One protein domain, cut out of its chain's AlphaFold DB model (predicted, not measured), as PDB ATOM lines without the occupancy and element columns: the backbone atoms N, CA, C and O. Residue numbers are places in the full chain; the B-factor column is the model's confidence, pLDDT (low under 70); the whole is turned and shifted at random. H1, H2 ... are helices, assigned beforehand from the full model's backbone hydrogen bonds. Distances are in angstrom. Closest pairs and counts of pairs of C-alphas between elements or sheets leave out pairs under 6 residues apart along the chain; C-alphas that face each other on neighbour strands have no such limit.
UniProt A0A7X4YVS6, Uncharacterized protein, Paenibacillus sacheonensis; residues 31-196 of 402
ATOM      1  N   ASP A  31     -46.295  25.368 -55.069       75.19
ATOM      2  CA  ASP A  31     -47.349  24.885 -54.179       75.19
ATOM      3  C   ASP A  31     -46.944  25.165 -52.734       75.19
ATOM      4  O   ASP A  31     -46.089  24.499 -52.146       75.19
ATOM      5  N   ALA A  32     -47.569  26.198 -52.172       77.75
ATOM      6  CA  ALA A  32     -47.407  26.591 -50.782       77.75
ATOM      7  C   ALA A  32     -47.732  25.448 -49.806       77.75
ATOM      8  O   ALA A  32     -47.270  25.489 -48.669       77.75
ATOM      9  N   ASN A  33     -48.483  24.439 -50.259       82.12
ATOM     10  CA  ASN A  33     -48.882  23.274 -49.479       82.12
ATOM     11  C   ASN A  33     -47.933  22.075 -49.660       82.12
ATOM     12  O   ASN A  33     -48.228  20.989 -49.174       82.12
ATOM     13  N   THR A  34     -46.796  22.252 -50.345       87.19
ATOM     14  CA  THR A  34     -45.754  21.222 -50.464       87.19
ATOM     15  C   THR A  34     -44.478  21.645 -49.741       87.19
ATOM     16  O   THR A  34     -44.025  22.790 -49.846       87.19
ATOM     17  N   GLU A  35     -43.892  20.716 -48.984       92.06
ATOM     18  CA  GLU A  35     -42.618  20.911 -48.293       92.06
ATOM     19  C   GLU A  35     -41.678  19.757 -48.642       92.06
ATOM     20  O   GLU A  35     -41.989  18.589 -48.424       92.06
ATOM     21  N   ASP A  36     -40.539  20.091 -49.243       92.06
ATOM     22  CA  ASP A  36     -39.651  19.123 -49.887       92.06
ATOM     23  C   ASP A  36     -39.063  18.076 -48.923       92.06
ATOM     24  O   ASP A  36     -38.886  16.910 -49.296       92.06
ATOM     25  N   VAL A  37     -38.766  18.460 -47.677       94.69
ATOM     26  CA  VAL A  37     -38.267  17.536 -46.649       94.69
ATOM     27  C   VAL A  37     -39.397  16.607 -46.192       94.69
ATOM     28  O   VAL A  37     -39.165  15.408 -46.024       94.69
ATOM     29  N   ALA A  38     -40.624  17.117 -46.066       95.94
ATOM     30  CA  ALA A  38     -41.819  16.336 -45.755       95.94
ATOM     31  C   ALA A  38     -42.189  15.351 -46.879       95.94
ATOM     32  O   ALA A  38     -42.502  14.193 -46.599       95.94
ATOM     33  N   GLU A  39     -42.094  15.756 -48.146       95.75
ATOM     34  CA  GLU A  39     -42.303  14.855 -49.288       95.75
ATOM     35  C   GLU A  39     -41.229  13.765 -49.344       95.75
ATOM     36  O   GLU A  39     -41.535  12.584 -49.513       95.75
ATOM     37  N   THR A  40     -39.971  14.129 -49.089       96.56
ATOM     38  CA  THR A  40     -38.879  13.151 -48.989       96.56
ATOM     39  C   THR A  40     -39.129  12.151 -47.868       96.56
ATOM     40  O   THR A  40     -38.942  10.951 -48.060       96.56
ATOM     41  N   PHE A  41     -39.612  12.610 -46.712       97.88
ATOM     42  CA  PHE A  41     -40.006  11.725 -45.623       97.88
ATOM     43  C   PHE A  41     -41.099  10.735 -46.048       97.88
ATOM     44  O   PHE A  41     -40.962   9.543 -45.778       97.88
ATOM     45  N   LYS A  42     -42.146  11.185 -46.756       97.62
ATOM     46  CA  LYS A  42     -43.205  10.296 -47.273       97.62
ATOM     47  C   LYS A  42     -42.632   9.221 -48.203       97.62
ATOM     48  O   LYS A  42     -42.994   8.050 -48.073       97.62
ATOM     49  N   LEU A  43     -41.710   9.592 -49.096       97.56
ATOM     50  CA  LEU A  43     -41.026   8.652 -49.992       97.56
ATOM     51  C   LEU A  43     -40.174   7.640 -49.218       97.56
ATOM     52  O   LEU A  43     -40.274   6.440 -49.472       97.56
ATOM     53  N   VAL A  44     -39.387   8.106 -48.244       97.88
ATOM     54  CA  VAL A  44     -38.556   7.248 -47.388       97.88
ATOM     55  C   VAL A  44     -39.427   6.269 -46.608       97.88
ATOM     56  O   VAL A  44     -39.192   5.069 -46.700       97.88
ATOM     57  N   VAL A  45     -40.464   6.744 -45.908       97.44
ATOM     58  CA  VAL A  45     -41.424   5.901 -45.171       97.44
ATOM     59  C   VAL A  45     -42.055   4.860 -46.087       97.44
ATOM     60  O   VAL A  45     -42.128   3.685 -45.725       97.44
ATOM     61  N   SER A  46     -42.516   5.280 -47.267       97.69
ATOM     62  CA  SER A  46     -43.130   4.376 -48.236       97.69
ATOM     63  C   SER A  46     -42.153   3.282 -48.660       97.69
ATOM     64  O   SER A  46     -42.520   2.111 -48.658       97.69
ATOM     65  N   ALA A  47     -40.906   3.639 -48.969       97.75
ATOM     66  CA  ALA A  47     -39.872   2.698 -49.381       97.75
ATOM     67  C   ALA A  47     -39.482   1.722 -48.257       97.75
ATOM     68  O   ALA A  47     -39.443   0.509 -48.485       97.75
ATOM     69  N   VAL A  48     -39.284   2.219 -47.028       97.06
ATOM     70  CA  VAL A  48     -38.935   1.359 -45.884       97.06
ATOM     71  C   VAL A  48     -40.099   0.471 -45.419       97.06
ATOM     72  O   VAL A  48     -39.874  -0.560 -44.792       97.06
ATOM     73  N   GLY A  49     -41.343   0.852 -45.731       94.75
ATOM     74  CA  GLY A  49     -42.556   0.102 -45.394       94.75
ATOM     75  C   GLY A  49     -42.935  -1.013 -46.379       94.75
ATOM     76  O   GLY A  49     -43.892  -1.744 -46.119       94.75
ATOM     77  N   LYS A  50     -42.231  -1.154 -47.511       95.62
ATOM     78  CA  LYS A  50     -42.478  -2.226 -48.496       95.62
ATOM     79  C   LYS A  50     -42.022  -3.599 -47.981       95.62
ATOM     80  O   LYS A  50     -41.190  -3.708 -47.086       95.62
ATOM     81  N   SER A  51     -42.546  -4.660 -48.602       92.31
ATOM     82  CA  SER A  51     -42.105  -6.044 -48.389       92.31
ATOM     83  C   SER A  51     -41.796  -6.719 -49.738       92.31
ATOM     84  O   SER A  51     -42.734  -6.981 -50.497       92.31
ATOM     85  N   PRO A  52     -40.515  -6.984 -50.076       93.75
ATOM     86  CA  PRO A  52     -39.314  -6.656 -49.301       93.75
ATOM     87  C   PRO A  52     -39.069  -5.140 -49.210       93.75
ATOM     88  O   PRO A  52     -39.571  -4.369 -50.027       93.75
ATOM     89  N   VAL A  53     -38.295  -4.731 -48.203       97.25
ATOM     90  CA  VAL A  53     -37.950  -3.324 -47.965       97.25
ATOM     91  C   VAL A  53     -37.118  -2.764 -49.123       97.25
ATOM     92  O   VAL A  53     -36.169  -3.406 -49.571       97.25
ATOM     93  N   ASP A  54     -37.452  -1.558 -49.583       97.62
ATOM     94  CA  ASP A  54     -36.786  -0.869 -50.694       97.62
ATOM     95  C   ASP A  54     -35.745   0.137 -50.176       97.62
ATOM     96  O   ASP A  54     -35.959   1.350 -50.160       97.62
ATOM     97  N   TRP A  55     -34.611  -0.382 -49.699       97.38
ATOM     98  CA  TRP A  55     -33.521   0.438 -49.153       97.38
ATOM     99  C   TRP A  55     -32.886   1.359 -50.194       97.38
ATOM    100  O   TRP A  55     -32.551   2.501 -49.875       97.38
ATOM    101  N   ASP A  56     -32.772   0.899 -51.441       96.94
ATOM    102  CA  ASP A  56     -32.228   1.701 -52.537       96.94
ATOM    103  C   ASP A  56     -33.138   2.893 -52.852       96.94
ATOM    104  O   ASP A  56     -32.649   4.016 -52.994       96.94
ATOM    105  N   GLY A  57     -34.459   2.681 -52.890       96.88
ATOM    106  CA  GLY A  57     -35.442   3.748 -53.053       96.88
ATOM    107  C   GLY A  57     -35.423   4.751 -51.898       96.88
ATOM    108  O   GLY A  57     -35.416   5.960 -52.135       96.88
ATOM    109  N   ALA A  58     -35.339   4.273 -50.651       97.75
ATOM    110  CA  ALA A  58     -35.237   5.142 -49.476       97.75
ATOM    111  C   ALA A  58     -33.959   6.001 -49.509       97.75
ATOM    112  O   ALA A  58     -34.000   7.209 -49.271       97.75
ATOM    113  N   LEU A  59     -32.823   5.396 -49.860       96.50
ATOM    114  CA  LEU A  59     -31.532   6.073 -49.936       96.50
ATOM    115  C   LEU A  59     -31.454   7.044 -51.124       96.50
ATOM    116  O   LEU A  59     -30.833   8.102 -51.007       96.50
ATOM    117  N   ALA A  60     -32.094   6.724 -52.251       95.56
ATOM    118  CA  ALA A  60     -32.231   7.637 -53.383       95.56
ATOM    119  C   ALA A  60     -33.049   8.880 -53.005       95.56
ATOM    120  O   ALA A  60     -32.572   9.991 -53.222       95.56
ATOM    121  N   ALA A  61     -34.209   8.701 -52.364       95.44
ATOM    122  CA  ALA A  61     -35.030   9.813 -51.889       95.44
ATOM    123  C   ALA A  61     -34.273  10.690 -50.875       95.44
ATOM    124  O   ALA A  61     -34.234  11.911 -51.012       95.44
ATOM    125  N   HIS A  62     -33.597  10.081 -49.892       96.56
ATOM    126  CA  HIS A  62     -32.805  10.822 -48.904       96.56
ATOM    127  C   HIS A  62     -31.709  11.682 -49.546       96.56
ATOM    128  O   HIS A  62     -31.542  12.848 -49.184       96.56
ATOM    129  N   LYS A  63     -30.980  11.136 -50.528       96.06
ATOM    130  CA  LYS A  63     -29.882  11.839 -51.210       96.06
ATOM    131  C   LYS A  63     -30.309  13.158 -51.842       96.06
ATOM    132  O   LYS A  63     -29.511  14.092 -51.828       96.06
ATOM    133  N   GLU A  64     -31.534  13.252 -52.357       93.06
ATOM    134  CA  GLU A  64     -32.044  14.486 -52.968       93.06
ATOM    135  C   GLU A  64     -32.119  15.651 -51.974       93.06
ATOM    136  O   GLU A  64     -31.985  16.804 -52.381       93.06
ATOM    137  N   ARG A  65     -32.288  15.361 -50.674       93.81
ATOM    138  CA  ARG A  65     -32.402  16.374 -49.607       93.81
ATOM    139  C   ARG A  65     -31.316  16.339 -48.558       93.81
ATOM    140  O   ARG A  65     -31.297  17.195 -47.681       93.81
ATOM    141  N   ARG A  66     -30.367  15.417 -48.667       95.94
ATOM    142  CA  ARG A  66     -29.245  15.301 -47.735       95.94
ATOM    143  C   ARG A  66     -28.470  16.616 -47.583       95.94
ATOM    144  O   ARG A  66     -28.163  17.003 -46.461       95.94
ATOM    145  N   SER A  67     -28.171  17.314 -48.685       95.00
ATOM    146  CA  SER A  67     -27.455  18.601 -48.642       95.00
ATOM    147  C   SER A  67     -28.266  19.701 -47.960       95.00
ATOM    148  O   SER A  67     -27.713  20.444 -47.157       95.00
ATOM    149  N   GLU A  68     -29.571  19.773 -48.228       92.75
ATOM    150  CA  GLU A  68     -30.484  20.719 -47.578       92.75
ATOM    151  C   GLU A  68     -30.575  20.445 -46.066       92.75
ATOM    152  O   GLU A  68     -30.463  21.363 -45.254       92.75
ATOM    153  N   ILE A  69     -30.709  19.174 -45.674       95.69
ATOM    154  CA  ILE A  69     -30.731  18.756 -44.267       95.69
ATOM    155  C   ILE A  69     -29.421  19.151 -43.575       95.69
ATOM    156  O   ILE A  69     -29.458  19.748 -42.502       95.69
ATOM    157  N   ALA A  70     -28.272  18.886 -44.199       96.06
ATOM    158  CA  ALA A  70     -26.972  19.264 -43.653       96.06
ATOM    159  C   ALA A  70     -26.816  20.788 -43.517       96.06
ATOM    160  O   ALA A  70     -26.324  21.268 -42.498       96.06
ATOM    161  N   ALA A  71     -27.263  21.555 -44.516       92.94
ATOM    162  CA  ALA A  71     -27.148  23.011 -44.522       92.94
ATOM    163  C   ALA A  71     -28.009  23.682 -43.440       92.94
ATOM    164  O   ALA A  71     -27.600  24.691 -42.867       92.94
ATOM    165  N   HIS A  72     -29.191  23.133 -43.150       92.00
ATOM    166  CA  HIS A  72     -30.134  23.761 -42.223       92.00
ATOM    167  C   HIS A  72     -30.133  23.178 -40.814       92.00
ATOM    168  O   HIS A  72     -30.454  23.907 -39.878       92.00
ATOM    169  N   PHE A  73     -29.784  21.901 -40.658       94.06
ATOM    170  CA  PHE A  73     -29.829  21.184 -39.377       94.06
ATOM    171  C   PHE A  73     -28.455  20.639 -38.957       94.06
ATOM    172  O   PHE A  73     -28.306  20.084 -37.872       94.06
ATOM    173  N   GLY A  74     -27.431  20.826 -39.794       94.19
ATOM    174  CA  GLY A  74     -26.057  20.425 -39.525       94.19
ATOM    175  C   GLY A  74     -25.693  19.055 -40.096       94.19
ATOM    176  O   GLY A  74     -26.506  18.131 -40.177       94.19
ATOM    177  N   GLU A  75     -24.415  18.906 -40.448       95.00
ATOM    178  CA  GLU A  75     -23.850  17.643 -40.938       95.00
ATOM    179  C   GLU A  75     -24.096  16.449 -39.990       95.00
ATOM    180  O   GLU A  75     -24.402  15.372 -40.500       95.00
ATOM    181  N   PRO A  76     -24.057  16.578 -38.643       95.31
ATOM    182  CA  PRO A  76     -24.358  15.453 -37.750       95.31
ATOM    183  C   PRO A  76     -25.772  14.872 -37.915       95.31
ATOM    184  O   PRO A  76     -25.964  13.664 -37.755       95.31
ATOM    185  N   VAL A  77     -26.756  15.712 -38.257       96.69
ATOM    186  CA  VAL A  77     -28.143  15.285 -38.499       96.69
ATOM    187  C   VAL A  77     -28.248  14.516 -39.809       96.69
ATOM    188  O   VAL A  77     -28.778  13.404 -39.838       96.69
ATOM    189  N   ALA A  78     -27.665  15.057 -40.880       96.81
ATOM    190  CA  ALA A  78     -27.596  14.364 -42.163       96.81
ATOM    191  C   ALA A  78     -26.838  13.028 -42.055       96.81
ATOM    192  O   ALA A  78     -27.310  12.006 -42.549       96.81
ATOM    193  N   ALA A  79     -25.707  13.012 -41.346       96.44
ATOM    194  CA  ALA A  79     -24.892  11.818 -41.139       96.44
ATOM    195  C   ALA A  79     -25.615  10.729 -40.327       96.44
ATOM    196  O   ALA A  79     -25.402   9.541 -40.571       96.44
ATOM    197  N   THR A  80     -26.479  11.117 -39.386       97.44
ATOM    198  CA  THR A  80     -27.305  10.172 -38.622       97.44
ATOM    199  C   THR A  80     -28.299   9.453 -39.533       97.44
ATOM    200  O   THR A  80     -28.341   8.225 -39.534       97.44
ATOM    201  N   LEU A  81     -29.012  10.190 -40.391       97.69
ATOM    202  CA  LEU A  81     -29.918   9.593 -41.378       97.69
ATOM    203  C   LEU A  81     -29.174   8.724 -42.402       97.69
ATOM    204  O   LEU A  81     -29.634   7.629 -42.730       97.69
ATOM    205  N   ASP A  82     -28.006   9.180 -42.870       97.31
ATOM    206  CA  ASP A  82     -27.122   8.399 -43.741       97.31
ATOM    207  C   ASP A  82     -26.774   7.043 -43.104       97.31
ATOM    208  O   ASP A  82     -26.726   6.025 -43.797       97.31
ATOM    209  N   ALA A  83     -26.480   7.028 -41.801       96.38
ATOM    210  CA  ALA A  83     -26.107   5.823 -41.075       96.38
ATOM    211  C   ALA A  83     -27.305   4.891 -40.850       96.38
ATOM    212  O   ALA A  83     -27.196   3.700 -41.141       96.38
ATOM    213  N   ASP A  84     -28.454   5.421 -40.420       96.69
ATOM    214  CA  ASP A  84     -29.670   4.629 -40.200       96.69
ATOM    215  C   ASP A  84     -30.120   3.916 -41.486       96.69
ATOM    216  O   ASP A  84     -30.417   2.718 -41.474       96.69
ATOM    217  N   LEU A  85     -30.085   4.623 -42.622       97.00
ATOM    218  CA  LEU A  85     -30.416   4.058 -43.931       97.00
ATOM    219  C   LEU A  85     -29.402   2.999 -44.379       97.00
ATOM    220  O   LEU A  85     -29.807   1.947 -44.866       97.00
ATOM    221  N   LYS A  86     -28.094   3.237 -44.210       95.62
ATOM    222  CA  LYS A  86     -27.042   2.271 -44.595       95.62
ATOM    223  C   LYS A  86     -27.055   1.005 -43.742       95.62
ATOM    224  O   LYS A  86     -26.710  -0.063 -44.236       95.62
ATOM    225  N   GLU A  87     -27.425   1.122 -42.471       95.81
ATOM    226  CA  GLU A  87     -27.517  -0.007 -41.539       95.81
ATOM    227  C   GLU A  87     -28.880  -0.706 -41.563       95.81
ATOM    228  O   GLU A  87     -29.111  -1.625 -40.779       95.81
ATOM    229  N   HIS A  88     -29.774  -0.301 -42.470       96.69
ATOM    230  CA  HIS A  88     -31.110  -0.874 -42.625       96.69
ATOM    231  C   HIS A  88     -31.969  -0.771 -41.347       96.69
ATOM    232  O   HIS A  88     -32.773  -1.651 -41.026       96.69
ATOM    233  N   LYS A  89     -31.819   0.335 -40.612       95.81
ATOM    234  CA  LYS A  89     -32.524   0.622 -39.359       95.81
ATOM    235  C   LYS A  89     -33.833   1.358 -39.620       95.81
ATOM    236  O   LYS A  89     -33.897   2.587 -39.580       95.81
ATOM    237  N   ALA A  90     -34.889   0.614 -39.950       96.44
ATOM    238  CA  ALA A  90     -36.150   1.207 -40.412       96.44
ATOM    239  C   ALA A  90     -36.825   2.074 -39.337       96.44
ATOM    240  O   ALA A  90     -37.295   3.172 -39.632       96.44
ATOM    241  N   ALA A  91     -36.861   1.599 -38.089       96.25
ATOM    242  CA  ALA A  91     -37.513   2.312 -36.995       96.25
ATOM    243  C   ALA A  91     -36.782   3.621 -36.665       96.25
ATOM    244  O   ALA A  91     -37.422   4.665 -36.535       96.25
ATOM    245  N   GLU A  92     -35.454   3.574 -36.596       96.75
ATOM    246  CA  GLU A  92     -34.579   4.709 -36.328       96.75
ATOM    247  C   GLU A  92     -34.619   5.716 -37.478       96.75
ATOM    248  O   GLU A  92     -34.846   6.896 -37.227       96.75
ATOM    249  N   THR A  93     -34.556   5.249 -38.733       97.25
ATOM    250  CA  THR A  93     -34.710   6.101 -39.925       97.25
ATOM    251  C   THR A  93     -36.009   6.903 -39.847       97.25
ATOM    252  O   THR A  93     -36.002   8.125 -39.994       97.25
ATOM    253  N   ILE A  94     -37.137   6.231 -39.588       97.81
ATOM    254  CA  ILE A  94     -38.449   6.882 -39.494       97.81
ATOM    255  C   ILE A  94     -38.498   7.843 -38.298       97.81
ATOM    256  O   ILE A  94     -39.059   8.933 -38.416       97.81
ATOM    257  N   ALA A  95     -37.963   7.450 -37.139       97.81
ATOM    258  CA  ALA A  95     -37.971   8.273 -35.932       97.81
ATOM    259  C   ALA A  95     -37.137   9.551 -36.104       97.81
ATOM    260  O   ALA A  95     -37.635  10.645 -35.838       97.81
ATOM    261  N   ASN A  96     -35.915   9.427 -36.621       98.12
ATOM    262  CA  ASN A  96     -35.018  10.554 -36.842       98.12
ATOM    263  C   ASN A  96     -35.518  11.480 -37.953       98.12
ATOM    264  O   ASN A  96     -35.436  12.695 -37.800       98.12
ATOM    265  N   TYR A  97     -36.143  10.958 -39.015       98.19
ATOM    266  CA  TYR A  97     -36.799  11.821 -39.999       98.19
ATOM    267  C   TYR A  97     -37.952  12.634 -39.396       98.19
ATOM    268  O   TYR A  97     -38.078  13.820 -39.695       98.19
ATOM    269  N   LYS A  98     -38.780  12.041 -38.523       98.31
ATOM    270  CA  LYS A  98     -39.842  12.790 -37.824       98.31
ATOM    271  C   LYS A  98     -39.261  13.912 -36.969       98.31
ATOM    272  O   LYS A  98     -39.804  15.010 -36.965       98.31
ATOM    273  N   ALA A  99     -38.142  13.658 -36.293       98.19
ATOM    274  CA  ALA A  99     -37.434  14.689 -35.545       98.19
ATOM    275  C   ALA A  99     -36.877  15.797 -36.464       98.19
ATOM    276  O   ALA A  99     -37.001  16.974 -36.140       98.19
ATOM    277  N   VAL A 100     -36.369  15.459 -37.655       98.19
ATOM    278  CA  VAL A 100     -35.976  16.457 -38.670       98.19
ATOM    279  C   VAL A 100     -37.166  17.305 -39.132       98.19
ATOM    280  O   VAL A 100     -37.015  18.508 -39.332       98.19
ATOM    281  N   LEU A 101     -38.368  16.733 -39.253       98.38
ATOM    282  CA  LEU A 101     -39.573  17.521 -39.542       98.38
ATOM    283  C   LEU A 101     -39.920  18.491 -38.401       98.38
ATOM    284  O   LEU A 101     -40.347  19.610 -38.677       98.38
ATOM    285  N   ILE A 102     -39.673  18.124 -37.138       98.00
ATOM    286  CA  ILE A 102     -39.791  19.051 -35.999       98.00
ATOM    287  C   ILE A 102     -38.767  20.190 -36.084       98.00
ATOM    288  O   ILE A 102     -39.144  21.348 -35.911       98.00
ATOM    289  N   MET A 103     -37.507  19.901 -36.417       97.31
ATOM    290  CA  MET A 103     -36.491  20.942 -36.651       97.31
ATOM    291  C   MET A 103     -36.882  21.853 -37.830       97.31
ATOM    292  O   MET A 103     -36.655  23.063 -37.815       97.31
ATOM    293  N   ASN A 104     -37.518  21.289 -38.864       96.31
ATOM    294  CA  ASN A 104     -38.039  22.065 -39.985       96.31
ATOM    295  C   ASN A 104     -39.173  23.004 -39.535       96.31
ATOM    296  O   ASN A 104     -39.158  24.167 -39.933       96.31
ATOM    297  N   LEU A 105     -40.093  22.555 -38.669       97.69
ATOM    298  CA  LEU A 105     -41.124  23.414 -38.068       97.69
ATOM    299  C   LEU A 105     -40.518  24.587 -37.287       97.69
ATOM    300  O   LEU A 105     -40.910  25.721 -37.553       97.69
ATOM    301  N   ASP A 106     -39.544  24.331 -36.399       96.31
ATOM    302  CA  ASP A 106     -38.818  25.370 -35.639       96.31
ATOM    303  C   ASP A 106     -38.325  26.475 -36.579       96.31
ATOM    304  O   ASP A 106     -38.744  27.633 -36.499       96.31
ATOM    305  N   ARG A 107     -37.545  26.074 -37.589       95.38
ATOM    306  CA  ARG A 107     -37.009  26.976 -38.609       95.38
ATOM    307  C   ARG A 107     -38.100  27.753 -39.344       95.38
ATOM    308  O   ARG A 107     -37.918  28.931 -39.651       95.38
ATOM    309  N   ARG A 108     -39.199  27.106 -39.742       96.25
ATOM    310  CA  ARG A 108     -40.270  27.751 -40.525       96.25
ATOM    311  C   ARG A 108     -41.005  28.792 -39.691       96.25
ATOM    312  O   ARG A 108     -41.265  29.881 -40.200       96.25
ATOM    313  N   PHE A 109     -41.298  28.474 -38.434       98.00
ATOM    314  CA  PHE A 109     -41.945  29.391 -37.508       98.00
ATOM    315  C   PHE A 109     -41.057  30.582 -37.174       98.00
ATOM    316  O   PHE A 109     -41.520  31.716 -37.275       98.00
ATOM    317  N   ASP A 110     -39.780  30.351 -36.876       96.56
ATOM    318  CA  ASP A 110     -38.847  31.432 -36.566       96.56
ATOM    319  C   ASP A 110     -38.697  32.400 -37.755       96.56
ATOM    320  O   ASP A 110     -38.883  33.611 -37.622       96.56
ATOM    321  N   ASN A 111     -38.538  31.864 -38.969       95.62
ATOM    322  CA  ASN A 111     -38.515  32.675 -40.189       95.62
ATOM    323  C   ASN A 111     -39.837  33.419 -40.452       95.62
ATOM    324  O   ASN A 111     -39.816  34.503 -41.044       95.62
ATOM    325  N   ALA A 112     -40.986  32.840 -40.078       97.19
ATOM    326  CA  ALA A 112     -42.290  33.481 -40.246       97.19
ATOM    327  C   ALA A 112     -42.426  34.681 -39.305       97.19
ATOM    328  O   ALA A 112     -42.888  35.734 -39.737       97.19
ATOM    329  N   VAL A 113     -41.948  34.542 -38.065       97.75
ATOM    330  CA  VAL A 113     -41.857  35.635 -37.090       97.75
ATOM    331  C   VAL A 113     -40.926  36.736 -37.603       97.75
ATOM    332  O   VAL A 113     -41.336  37.892 -37.674       97.75
ATOM    333  N   GLN A 114     -39.719  36.390 -38.067       96.50
ATOM    334  CA  GLN A 114     -38.771  37.361 -38.639       96.50
ATOM    335  C   GLN A 114     -39.322  38.099 -39.865       96.50
ATOM    336  O   GLN A 114     -38.969  39.246 -40.132       96.50
ATOM    337  N   SER A 115     -40.172  37.428 -40.642       95.62
ATOM    338  CA  SER A 115     -40.722  37.950 -41.893       95.62
ATOM    339  C   SER A 115     -42.154  38.460 -41.747       95.62
ATOM    340  O   SER A 115     -42.824  38.624 -42.761       95.62
ATOM    341  N   ILE A 116     -42.640  38.710 -40.526       96.50
ATOM    342  CA  ILE A 116     -44.052  39.041 -40.276       96.50
ATOM    343  C   ILE A 116     -44.522  40.303 -41.021       96.50
ATOM    344  O   ILE A 116     -45.682  40.394 -41.416       96.50
ATOM    345  N   ALA A 117     -43.612  41.246 -41.284       95.56
ATOM    346  CA  ALA A 117     -43.893  42.447 -42.069       95.56
ATOM    347  C   ALA A 117     -44.140  42.164 -43.570       95.56
ATOM    348  O   ALA A 117     -44.741  42.983 -44.261       95.56
ATOM    349  N   ASP A 118     -43.698  41.010 -44.081       96.69
ATOM    350  CA  ASP A 118     -43.961  40.532 -45.440       96.69
ATOM    351  C   ASP A 118     -45.034  39.435 -45.394       96.69
ATOM    352  O   ASP A 118     -44.747  38.244 -45.234       96.69
ATOM    353  N   TYR A 119     -46.294  39.848 -45.560       95.88
ATOM    354  CA  TYR A 119     -47.452  38.951 -45.512       95.88
ATOM    355  C   TYR A 119     -47.314  37.740 -46.443       95.88
ATOM    356  O   TYR A 119     -47.644  36.621 -46.050       95.88
ATOM    357  N   ALA A 120     -46.829  37.932 -47.675       95.12
ATOM    358  CA  ALA A 120     -46.731  36.846 -48.646       95.12
ATOM    359  C   ALA A 120     -45.683  35.816 -48.210       95.12
ATOM    360  O   ALA A 120     -45.932  34.608 -48.270       95.12
ATOM    361  N   LYS A 121     -44.534  36.291 -47.719       94.62
ATOM    362  CA  LYS A 121     -43.464  35.429 -47.212       94.62
ATOM    363  C   LYS A 121     -43.875  34.703 -45.931       94.62
ATOM    364  O   LYS A 121     -43.700  33.486 -45.860       94.62
ATOM    365  N   ALA A 122     -44.453  35.402 -44.954       96.75
ATOM    366  CA  ALA A 122     -44.923  34.798 -43.706       96.75
ATOM    367  C   ALA A 122     -46.033  33.763 -43.961       96.75
ATOM    368  O   ALA A 122     -45.977  32.651 -43.436       96.75
ATOM    369  N   LYS A 123     -46.990  34.071 -44.848       96.81
ATOM    370  CA  LYS A 123     -48.047  33.136 -45.258       96.81
ATOM    371  C   LYS A 123     -47.485  31.871 -45.897       96.81
ATOM    372  O   LYS A 123     -47.918  30.776 -45.551       96.81
ATOM    373  N   LEU A 124     -46.523  32.010 -46.812       95.31
ATOM    374  CA  LEU A 124     -45.873  30.868 -47.457       95.31
ATOM    375  C   LEU A 124     -45.140  29.985 -46.439       95.31
ATOM    376  O   LEU A 124     -45.207  28.762 -46.524       95.31
ATOM    377  N   LEU A 125     -44.451  30.594 -45.472       96.06
ATOM    378  CA  LEU A 125     -43.752  29.874 -44.408       96.06
ATOM    379  C   LEU A 125     -44.715  29.086 -43.513       96.06
ATOM    380  O   LEU A 125     -44.448  27.920 -43.230       96.06
ATOM    381  N   LEU A 126     -45.842  29.689 -43.125       97.62
ATOM    382  CA  LEU A 126     -46.875  29.017 -42.333       97.62
ATOM    383  C   LEU A 126     -47.584  27.904 -43.114       97.62
ATOM    384  O   LEU A 126     -47.852  26.851 -42.545       97.62
ATOM    385  N   ALA A 127     -47.836  28.094 -44.412       96.69
ATOM    386  CA  ALA A 127     -48.394  27.046 -45.267       96.69
ATOM    387  C   ALA A 127     -47.452  25.834 -45.359       96.69
ATOM    388  O   ALA A 127     -47.879  24.699 -45.155       96.69
ATOM    389  N   LYS A 128     -46.146  26.074 -45.537       95.88
ATOM    390  CA  LYS A 128     -45.131  25.009 -45.515       95.88
ATOM    391  C   LYS A 128     -45.030  24.328 -44.153       95.88
ATOM    392  O   LYS A 128     -44.924  23.111 -44.099       95.88
ATOM    393  N   ALA A 129     -45.096  25.084 -43.056       97.50
ATOM    394  CA  ALA A 129     -45.128  24.503 -41.716       97.50
ATOM    395  C   ALA A 129     -46.366  23.609 -41.513       97.50
ATOM    396  O   ALA A 129     -46.252  22.519 -40.957       97.50
ATOM    397  N   ARG A 130     -47.535  24.021 -42.021       97.56
ATOM    398  CA  ARG A 130     -48.751  23.199 -41.998       97.56
ATOM    399  C   ARG A 130     -48.575  21.913 -42.806       97.56
ATOM    400  O   ARG A 130     -48.872  20.845 -42.285       97.56
ATOM    401  N   ALA A 131     -48.007  21.989 -44.010       96.00
ATOM    402  CA  ALA A 131     -47.701  20.809 -44.824       96.00
ATOM    403  C   ALA A 131     -46.735  19.835 -44.114       96.00
ATOM    404  O   ALA A 131     -46.932  18.618 -44.138       96.00
ATOM    405  N   THR A 132     -45.722  20.359 -43.414       97.00
ATOM    406  CA  THR A 132     -44.831  19.555 -42.563       97.00
ATOM    407  C   THR A 132     -45.597  18.867 -41.430       97.00
ATOM    408  O   THR A 132     -45.380  17.682 -41.173       97.00
ATOM    409  N   TYR A 133     -46.514  19.577 -40.765       96.88
ATOM    410  CA  TYR A 133     -47.372  18.986 -39.735       96.88
ATOM    411  C   TYR A 133     -48.292  17.899 -40.300       96.88
ATOM    412  O   TYR A 133     -48.408  16.841 -39.692       96.88
ATOM    413  N   GLU A 134     -48.891  18.097 -41.471       95.94
ATOM    414  CA  GLU A 134     -49.754  17.095 -42.111       95.94
ATOM    415  C   GLU A 134     -49.004  15.785 -42.400       95.94
ATOM    416  O   GLU A 134     -49.560  14.700 -42.238       95.94
ATOM    417  N   ALA A 135     -47.712  15.854 -42.740       96.38
ATOM    418  CA  ALA A 135     -46.872  14.662 -42.865       96.38
ATOM    419  C   ALA A 135     -46.612  13.960 -41.513       96.38
ATOM    420  O   ALA A 135     -46.420  12.743 -41.468       96.38
ATOM    421  N   LEU A 136     -46.615  14.709 -40.407       96.31
ATOM    422  CA  LEU A 136     -46.459  14.187 -39.046       96.31
ATOM    423  C   LEU A 136     -47.775  13.706 -38.420       96.31
ATOM    424  O   LEU A 136     -47.730  12.843 -37.540       96.31
ATOM    425  N   ALA A 137     -48.920  14.239 -38.852       95.25
ATOM    426  CA  ALA A 137     -50.223  14.046 -38.217       95.25
ATOM    427  C   ALA A 137     -50.577  12.566 -37.969       95.25
ATOM    428  O   ALA A 137     -50.830  12.235 -36.806       95.25
ATOM    429  N   PRO A 138     -50.421  11.631 -38.936       95.25
ATOM    430  CA  PRO A 138     -50.721  10.210 -38.709       95.25
ATOM    431  C   PRO A 138     -49.915   9.573 -37.565       95.25
ATOM    432  O   PRO A 138     -50.304   8.562 -36.984       95.25
ATOM    433  N   TYR A 139     -48.759  10.150 -37.227       94.81
ATOM    434  CA  TYR A 139     -47.884   9.671 -36.158       94.81
ATOM    435  C   TYR A 139     -48.084  10.410 -34.836       94.81
ATOM    436  O   TYR A 139     -47.671   9.898 -33.791       94.81
ATOM    437  N   ALA A 140     -48.680  11.600 -34.878       93.44
ATOM    438  CA  ALA A 140     -49.023  12.392 -33.706       93.44
ATOM    439  C   ALA A 140     -50.386  11.980 -33.134       93.44
ATOM    440  O   ALA A 140     -50.541  11.950 -31.916       93.44
ATOM    441  N   GLU A 141     -51.341  11.600 -33.989       89.62
ATOM    442  CA  GLU A 141     -52.710  11.236 -33.598       89.62
ATOM    443  C   GLU A 141     -52.747  10.140 -32.528       89.62
ATOM    444  O   GLU A 141     -53.416  10.278 -31.508       89.62
ATOM    445  N   SER A 142     -51.937   9.089 -32.691       89.44
ATOM    446  CA  SER A 142     -51.835   7.998 -31.705       89.44
ATOM    447  C   SER A 142     -51.279   8.419 -30.335       89.44
ATOM    448  O   SER A 142     -51.385   7.662 -29.371       89.44
ATOM    449  N   LYS A 143     -50.675   9.609 -30.235       91.81
ATOM    450  CA  LYS A 143     -50.004  10.132 -29.034       91.81
ATOM    451  C   LYS A 143     -50.708  11.349 -28.430       91.81
ATOM    452  O   LYS A 143     -50.311  11.814 -27.361       91.81
ATOM    453  N   LEU A 144     -51.721  11.887 -29.105       92.94
ATOM    454  CA  LEU A 144     -52.431  13.101 -28.716       92.94
ATOM    455  C   LEU A 144     -53.902  12.803 -28.441       92.94
ATOM    456  O   LEU A 144     -54.526  12.005 -29.131       92.94
ATOM    457  N   SER A 145     -54.480  13.494 -27.460       93.75
ATOM    458  CA  SER A 145     -55.935  13.509 -27.291       93.75
ATOM    459  C   SER A 145     -56.600  14.258 -28.448       93.75
ATOM    460  O   SER A 145     -56.001  15.185 -28.995       93.75
ATOM    461  N   ALA A 146     -57.855  13.923 -28.766       90.50
ATOM    462  CA  ALA A 146     -58.636  14.622 -29.795       90.50
ATOM    463  C   ALA A 146     -58.624  16.150 -29.595       90.50
ATOM    464  O   ALA A 146     -58.307  16.892 -30.512       90.50
ATOM    465  N   ALA A 147     -58.799  16.619 -28.352       91.94
ATOM    466  CA  ALA A 147     -58.736  18.046 -28.027       91.94
ATOM    467  C   ALA A 147     -57.389  18.712 -28.380       91.94
ATOM    468  O   ALA A 147     -57.366  19.870 -28.784       91.94
ATOM    469  N   LYS A 148     -56.260  18.002 -28.238       93.12
ATOM    470  CA  LYS A 148     -54.947  18.526 -28.655       93.12
ATOM    471  C   LYS A 148     -54.780  18.499 -30.175       93.12
ATOM    472  O   LYS A 148     -54.124  19.382 -30.713       93.12
ATOM    473  N   GLN A 149     -55.354  17.509 -30.856       90.19
ATOM    474  CA  GLN A 149     -55.336  17.431 -32.320       90.19
ATOM    475  C   GLN A 149     -56.150  18.577 -32.940       90.19
ATOM    476  O   GLN A 149     -55.645  19.290 -33.806       90.19
ATOM    477  N   ASP A 150     -57.357  18.821 -32.424       89.69
ATOM    478  CA  ASP A 150     -58.202  19.947 -32.836       89.69
ATOM    479  C   ASP A 150     -57.522  21.290 -32.528       89.69
ATOM    480  O   ASP A 150     -57.520  22.201 -33.360       89.69
ATOM    481  N   GLY A 151     -56.880  21.384 -31.357       94.56
ATOM    482  CA  GLY A 151     -56.096  22.548 -30.945       94.56
ATOM    483  C   GLY A 151     -54.983  22.901 -31.934       94.56
ATOM    484  O   GLY A 151     -54.865  24.058 -32.312       94.56
ATOM    485  N   LEU A 152     -54.238  21.914 -32.442       96.00
ATOM    486  CA  LEU A 152     -53.152  22.156 -33.401       96.00
ATOM    487  C   LEU A 152     -53.639  22.819 -34.694       96.00
ATOM    488  O   LEU A 152     -53.015  23.763 -35.176       96.00
ATOM    489  N   SER A 153     -54.760  22.354 -35.251       94.19
ATOM    490  CA  SER A 153     -55.333  22.965 -36.459       94.19
ATOM    491  C   SER A 153     -55.789  24.401 -36.195       94.19
ATOM    492  O   SER A 153     -55.507  25.296 -36.995       94.19
ATOM    493  N   ALA A 154     -56.428  24.636 -35.046       96.81
ATOM    494  CA  ALA A 154     -56.842  25.970 -34.628       96.81
ATOM    495  C   ALA A 154     -55.645  26.910 -34.407       96.81
ATOM    496  O   ALA A 154     -55.712  28.081 -34.784       96.81
ATOM    497  N   ASP A 155     -54.536  26.408 -33.862       98.25
ATOM    498  CA  ASP A 155     -53.318  27.188 -33.654       98.25
ATOM    499  C   ASP A 155     -52.670  27.584 -34.994       98.25
ATOM    500  O   ASP A 155     -52.214  28.719 -35.149       98.25
ATOM    501  N   PHE A 156     -52.678  26.706 -36.010       98.06
ATOM    502  CA  PHE A 156     -52.224  27.070 -37.363       98.06
ATOM    503  C   PHE A 156     -53.085  28.180 -37.977       98.06
ATOM    504  O   PHE A 156     -52.556  29.123 -38.577       98.06
ATOM    505  N   ASP A 157     -54.404  28.103 -37.809       98.25
ATOM    506  CA  ASP A 157     -55.321  29.137 -38.286       98.25
ATOM    507  C   ASP A 157     -55.139  30.453 -37.502       98.25
ATOM    508  O   ASP A 157     -55.193  31.545 -38.081       98.25
ATOM    509  N   ALA A 158     -54.845  30.374 -36.199       98.50
ATOM    510  CA  ALA A 158     -54.506  31.523 -35.366       98.50
ATOM    511  C   ALA A 158     -53.198  32.188 -35.820       98.50
ATOM    512  O   ALA A 158     -53.167  33.410 -35.984       98.50
ATOM    513  N   ALA A 159     -52.154  31.407 -36.113       98.50
ATOM    514  CA  ALA A 159     -50.900  31.909 -36.670       98.50
ATOM    515  C   ALA A 159     -51.127  32.614 -38.019       98.50
ATOM    516  O   ALA A 159     -50.641  33.725 -38.238       98.50
ATOM    517  N   LEU A 160     -51.933  32.020 -38.907       98.06
ATOM    518  CA  LEU A 160     -52.274  32.618 -40.201       98.06
ATOM    519  C   LEU A 160     -53.078  33.920 -40.055       98.06
ATOM    520  O   LEU A 160     -52.917  34.849 -40.843       98.06
ATOM    521  N   LYS A 161     -53.943  34.015 -39.045       98.25
ATOM    522  CA  LYS A 161     -54.671  35.251 -38.735       98.25
ATOM    523  C   LYS A 161     -53.757  36.323 -38.136       98.25
ATOM    524  O   LYS A 161     -53.987  37.513 -38.368       98.25
ATOM    525  N   ALA A 162     -52.749  35.912 -37.368       98.56
ATOM    526  CA  ALA A 162     -51.813  36.796 -36.685       98.56
ATOM    527  C   ALA A 162     -50.859  37.515 -37.648       98.56
ATOM    528  O   ALA A 162     -50.513  38.663 -37.401       98.56
ATOM    529  N   ILE A 163     -50.509  36.933 -38.798       98.31
ATOM    530  CA  ILE A 163     -49.695  37.641 -39.809       98.31
ATOM    531  C   ILE A 163     -50.442  38.799 -40.508       98.31
ATOM    532  O   ILE A 163     -49.861  39.505 -41.328       98.31
ATOM    533  N   GLY A 164     -51.725  39.015 -40.193       97.69
ATOM    534  CA  GLY A 164     -52.527  40.115 -40.722       97.69
ATOM    535  C   GLY A 164     -53.084  39.853 -42.125       97.69
ATOM    536  O   GLY A 164     -53.244  38.715 -42.561       97.69
ATOM    537  N   ASN A 165     -53.457  40.923 -42.820       96.50
ATOM    538  CA  ASN A 165     -53.918  40.913 -44.207       96.50
ATOM    539  C   ASN A 165     -53.621  42.290 -44.827       96.50
ATOM    540  O   ASN A 165     -54.131  43.285 -44.316       96.50
ATOM    541  N   PRO A 166     -52.857  42.403 -45.924       95.62
ATOM    542  CA  PRO A 166     -52.592  43.699 -46.555       95.62
ATOM    543  C   PRO A 166     -53.851  44.353 -47.153       95.62
ATOM    544  O   PRO A 166     -53.868  45.564 -47.370       95.62
ATOM    545  N   GLY A 167     -54.912  43.574 -47.385       95.81
ATOM    546  CA  GLY A 167     -56.128  44.027 -48.049       95.81
ATOM    547  C   GLY A 167     -55.951  44.159 -49.563       95.81
ATOM    548  O   GLY A 167     -54.847  44.335 -50.079       95.81
ATOM    549  N   LEU A 168     -57.058  44.086 -50.303       94.88
ATOM    550  CA  LEU A 168     -57.050  44.360 -51.740       94.88
ATOM    551  C   LEU A 168     -57.152  45.877 -51.923       94.88
ATOM    552  O   LEU A 168     -58.173  46.472 -51.587       94.88
ATOM    553  N   PHE A 169     -56.073  46.514 -52.385       93.56
ATOM    554  CA  PHE A 169     -55.963  47.982 -52.458       93.56
ATOM    555  C   PHE A 169     -56.192  48.686 -51.104       93.56
ATOM    556  O   PHE A 169     -56.709  49.798 -51.047       93.56
ATOM    557  N   GLY A 170     -55.833  48.022 -49.999       89.81
ATOM    558  CA  GLY A 170     -56.020  48.527 -48.634       89.81
ATOM    559  C   GLY A 170     -57.418  48.306 -48.047       89.81
ATOM    560  O   GLY A 170     -57.603  48.482 -46.842       89.81
ATOM    561  N   VAL A 171     -58.396  47.855 -48.839       93.62
ATOM    562  CA  VAL A 171     -59.705  47.452 -48.311       93.62
ATOM    563  C   VAL A 171     -59.555  46.129 -47.561       93.62
ATOM    564  O   VAL A 171     -59.025  45.153 -48.096       93.62
ATOM    565  N   GLY A 172     -60.014  46.098 -46.308       94.06
ATOM    566  CA  GLY A 172     -59.889  44.926 -45.437       94.06
ATOM    567  C   GLY A 172     -58.482  44.717 -44.867       94.06
ATOM    568  O   GLY A 172     -58.165  43.602 -44.448       94.06
ATOM    569  N   LYS A 173     -57.640  45.763 -44.856       96.50
ATOM    570  CA  LYS A 173     -56.323  45.711 -44.219       96.50
ATOM    571  C   LYS A 173     -56.460  45.353 -42.734       96.50
ATOM    572  O   LYS A 173     -57.263  45.937 -42.009       96.50
ATOM    573  N   LYS A 174     -55.635  44.414 -42.286       97.06
ATOM    574  CA  LYS A 174     -55.438  44.025 -40.894       97.06
ATOM    575  C   LYS A 174     -53.940  44.003 -40.630       97.06
ATOM    576  O   LYS A 174     -53.209  43.306 -41.329       97.06
ATOM    577  N   ASP A 175     -53.495  44.757 -39.637       97.25
ATOM    578  CA  ASP A 175     -52.087  44.750 -39.255       97.25
ATOM    579  C   ASP A 175     -51.705  43.408 -38.611       97.25
ATOM    580  O   ASP A 175     -52.554  42.690 -38.068       97.25
ATOM    581  N   SER A 176     -50.428  43.060 -38.727       97.69
ATOM    582  CA  SER A 176     -49.863  41.869 -38.105       97.69
ATOM    583  C   SER A 176     -49.794  42.006 -36.584       97.69
ATOM    584  O   SER A 176     -49.536  43.088 -36.061       97.69
ATOM    585  N   ASP A 177     -49.942  40.886 -35.887       98.31
ATOM    586  CA  ASP A 177     -49.830  40.741 -34.442       98.31
ATOM    587  C   ASP A 177     -48.716  39.733 -34.122       98.31
ATOM    588  O   ASP A 177     -48.902  38.514 -34.169       98.31
ATOM    589  N   GLU A 178     -47.523  40.253 -33.831       97.69
ATOM    590  CA  GLU A 178     -46.340  39.434 -33.555       97.69
ATOM    591  C   GLU A 178     -46.489  38.601 -32.277       97.69
ATOM    592  O   GLU A 178     -46.056  37.449 -32.238       97.69
ATOM    593  N   ALA A 179     -47.134  39.148 -31.245       98.12
ATOM    594  CA  ALA A 179     -47.338  38.444 -29.986       98.12
ATOM    595  C   ALA A 179     -48.300  37.263 -30.167       98.12
ATOM    596  O   ALA A 179     -48.024  36.160 -29.682       98.12
ATOM    597  N   ALA A 180     -49.392  37.462 -30.912       98.25
ATOM    598  CA  ALA A 180     -50.310  36.383 -31.260       98.25
ATOM    599  C   ALA A 180     -49.635  35.322 -32.140       98.25
ATOM    600  O   ALA A 180     -49.821  34.130 -31.897       98.25
ATOM    601  N   LEU A 181     -48.805  35.732 -33.109       98.56
ATOM    602  CA  LEU A 181     -48.062  34.796 -33.955       98.56
ATOM    603  C   LEU A 181     -47.115  33.935 -33.117       98.56
ATOM    604  O   LEU A 181     -47.176  32.711 -33.207       98.56
ATOM    605  N   LYS A 182     -46.285  34.561 -32.273       98.31
ATOM    606  CA  LYS A 182     -45.362  33.865 -31.364       98.31
ATOM    607  C   LYS A 182     -46.103  32.904 -30.445       98.31
ATOM    608  O   LYS A 182     -45.656  31.778 -30.263       98.31
ATOM    609  N   THR A 183     -47.237  33.321 -29.890       98.19
ATOM    610  CA  THR A 183     -48.055  32.462 -29.022       98.19
ATOM    611  C   THR A 183     -48.507  31.207 -29.770       98.19
ATOM    612  O   THR A 183     -48.229  30.101 -29.314       98.19
ATOM    613  N   ALA A 184     -49.111  31.374 -30.950       98.44
ATOM    614  CA  ALA A 184     -49.631  30.264 -31.741       98.44
ATOM    615  C   ALA A 184     -48.528  29.285 -32.182       98.44
ATOM    616  O   ALA A 184     -48.645  28.079 -31.980       98.44
ATOM    617  N   VAL A 185     -47.409  29.782 -32.726       98.31
ATOM    618  CA  VAL A 185     -46.326  28.892 -33.189       98.31
ATOM    619  C   VAL A 185     -45.642  28.149 -32.040       98.31
ATOM    620  O   VAL A 185     -45.261  26.992 -32.206       98.31
ATOM    621  N   ASN A 186     -45.536  28.766 -30.858       98.06
ATOM    622  CA  ASN A 186     -45.001  28.109 -29.666       98.06
ATOM    623  C   ASN A 186     -45.944  27.035 -29.115       98.06
ATOM    624  O   ASN A 186     -45.472  25.994 -28.664       98.06
ATOM    625  N   GLN A 187     -47.262  27.243 -29.184       97.50
ATOM    626  CA  GLN A 187     -48.241  26.215 -28.815       97.50
ATOM    627  C   GLN A 187     -48.131  24.988 -29.727       97.50
ATOM    628  O   GLN A 187     -48.050  23.859 -29.229       97.50
ATOM    629  N   ILE A 188     -48.022  25.204 -31.042       97.94
ATOM    630  CA  ILE A 188     -47.827  24.128 -32.021       97.94
ATOM    631  C   ILE A 188     -46.515  23.388 -31.750       97.94
ATOM    632  O   ILE A 188     -46.502  22.167 -31.570       97.94
ATOM    633  N   TYR A 189     -45.404  24.125 -31.700       97.38
ATOM    634  CA  TYR A 189     -44.073  23.543 -31.551       97.38
ATOM    635  C   TYR A 189     -43.914  22.818 -30.208       97.38
ATOM    636  O   TYR A 189     -43.489  21.662 -30.186       97.38
ATOM    637  N   GLY A 190     -44.348  23.430 -29.104       96.62
ATOM    638  CA  GLY A 190     -44.308  22.829 -27.769       96.62
ATOM    639  C   GLY A 190     -45.192  21.586 -27.628       96.62
ATOM    640  O   GLY A 190     -44.864  20.680 -26.863       96.62
ATOM    641  N   THR A 191     -46.278  21.491 -28.400       96.69
ATOM    642  CA  THR A 191     -47.124  20.288 -28.444       96.69
ATOM    643  C   THR A 191     -46.464  19.151 -29.225       96.69
ATOM    644  O   THR A 191     -46.575  17.991 -28.824       96.69
ATOM    645  N   LEU A 192     -45.778  19.457 -30.331       97.12
ATOM    646  CA  LEU A 192     -45.231  18.451 -31.247       97.12
ATOM    647  C   LEU A 192     -43.815  17.982 -30.885       97.12
ATOM    648  O   LEU A 192     -43.540  16.785 -30.987       97.12
ATOM    649  N   LYS A 193     -42.926  18.883 -30.445       96.00
ATOM    650  CA  LYS A 193     -41.510  18.585 -30.145       96.00
ATOM    651  C   LYS A 193     -41.329  17.373 -29.214       96.00
ATOM    652  O   LYS A 193     -40.545  16.489 -29.562       96.00
ATOM    653  N   PRO A 194     -42.074  17.229 -28.097       96.31
ATOM    654  CA  PRO A 194     -41.886  16.099 -27.181       96.31
ATOM    655  C   PRO A 194     -42.276  14.739 -27.776       96.31
ATOM    656  O   PRO A 194     -41.882  13.698 -27.253       96.31
ATOM    657  N   LEU A 195     -43.069  14.716 -28.854       95.88
ATOM    658  CA  LEU A 195     -43.579  13.477 -29.444       95.88
ATOM    659  C   LEU A 195     -42.553  12.772 -30.337       95.88
ATOM    660  O   LEU A 195     -42.703  11.570 -30.601       95.88
ATOM    661  N   PHE A 196     -41.548  13.506 -30.821       96.50
ATOM    662  CA  PHE A 196     -40.594  13.048 -31.832       96.50
ATOM    663  C   PHE A 196     -39.157  13.434 -31.448       96.50
ATOM    664  O   PHE A 196     -38.560  14.305 -32.079       96.50
TER     665      PHE A 196
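What this domain is: This is residues 31 to 196 of the 402 residues of an uncharacterized protein of Paenibacillus sacheonensis (UniProt A0A7X4YVS6). Seven helices form an elongated up-and-down bundle, each running against the one before it, with the long H4 and H5 side by side in the middle. H1 and H3 pack on H4 within residues 90 to 101, H2 packs on H1 and H3, and the hairpin of H6 and H7 packs on H5 and H4. The printed part has 166 residues, with H1 to H7 in chain order and no named strand: all helix. It is compact, with a radius of gyration of the C-alphas of 17.2 A, and spans 57 by 34 by 24 A.

How they stand to each other: H1, residues 36 to 48, touches H2, residues 55 to 73, at C-alphas 44 and 58, 4.5 A apart, their closest. H3, residues 75 to 86, touches H2, closest at C-alphas 70 and 78, 5.2 A. H4, residues 90 to 114, and H5, residues 119 to 143, are the hubs and touch at a shallow tilt of 30 degrees, opposite ways, closest at C-alphas 112 and 122, 4.5 A. H6, residues 146 to 162, touches H7, residues 178 to 195, closest at C-alphas 159 and 181, 4.9 A. H4 touches H7, closest at C-alphas 102 and 193, 6.1 A. H3 and H7 are apart. Every O i to N i+4 pair is within hydrogen-bond range in H1, H3 and H4; H2 has 11 of 15, H5 17 of 21, H6 12 of 13 and H7 12 of 14.

Where its parts are: H1 begins at C-alpha 36, (-39.651, 19.123, -49.887). H4 is 36.3 A long, H5 33.3 A. H2 has a kink of 53 degrees near residue 65, H5 one of 61 degrees near residue 137. H7 ends at C-alpha 195, (-43.579, 13.477, -29.444).

The domain as a whole: The C-alphas of Pro 52 and Val 171, the two farthest apart, are 57.8 A apart. The printed part has no cut. The link from H6 to H7, residues 163 to 177, is long. No printed residue is under 70 in pLDDT.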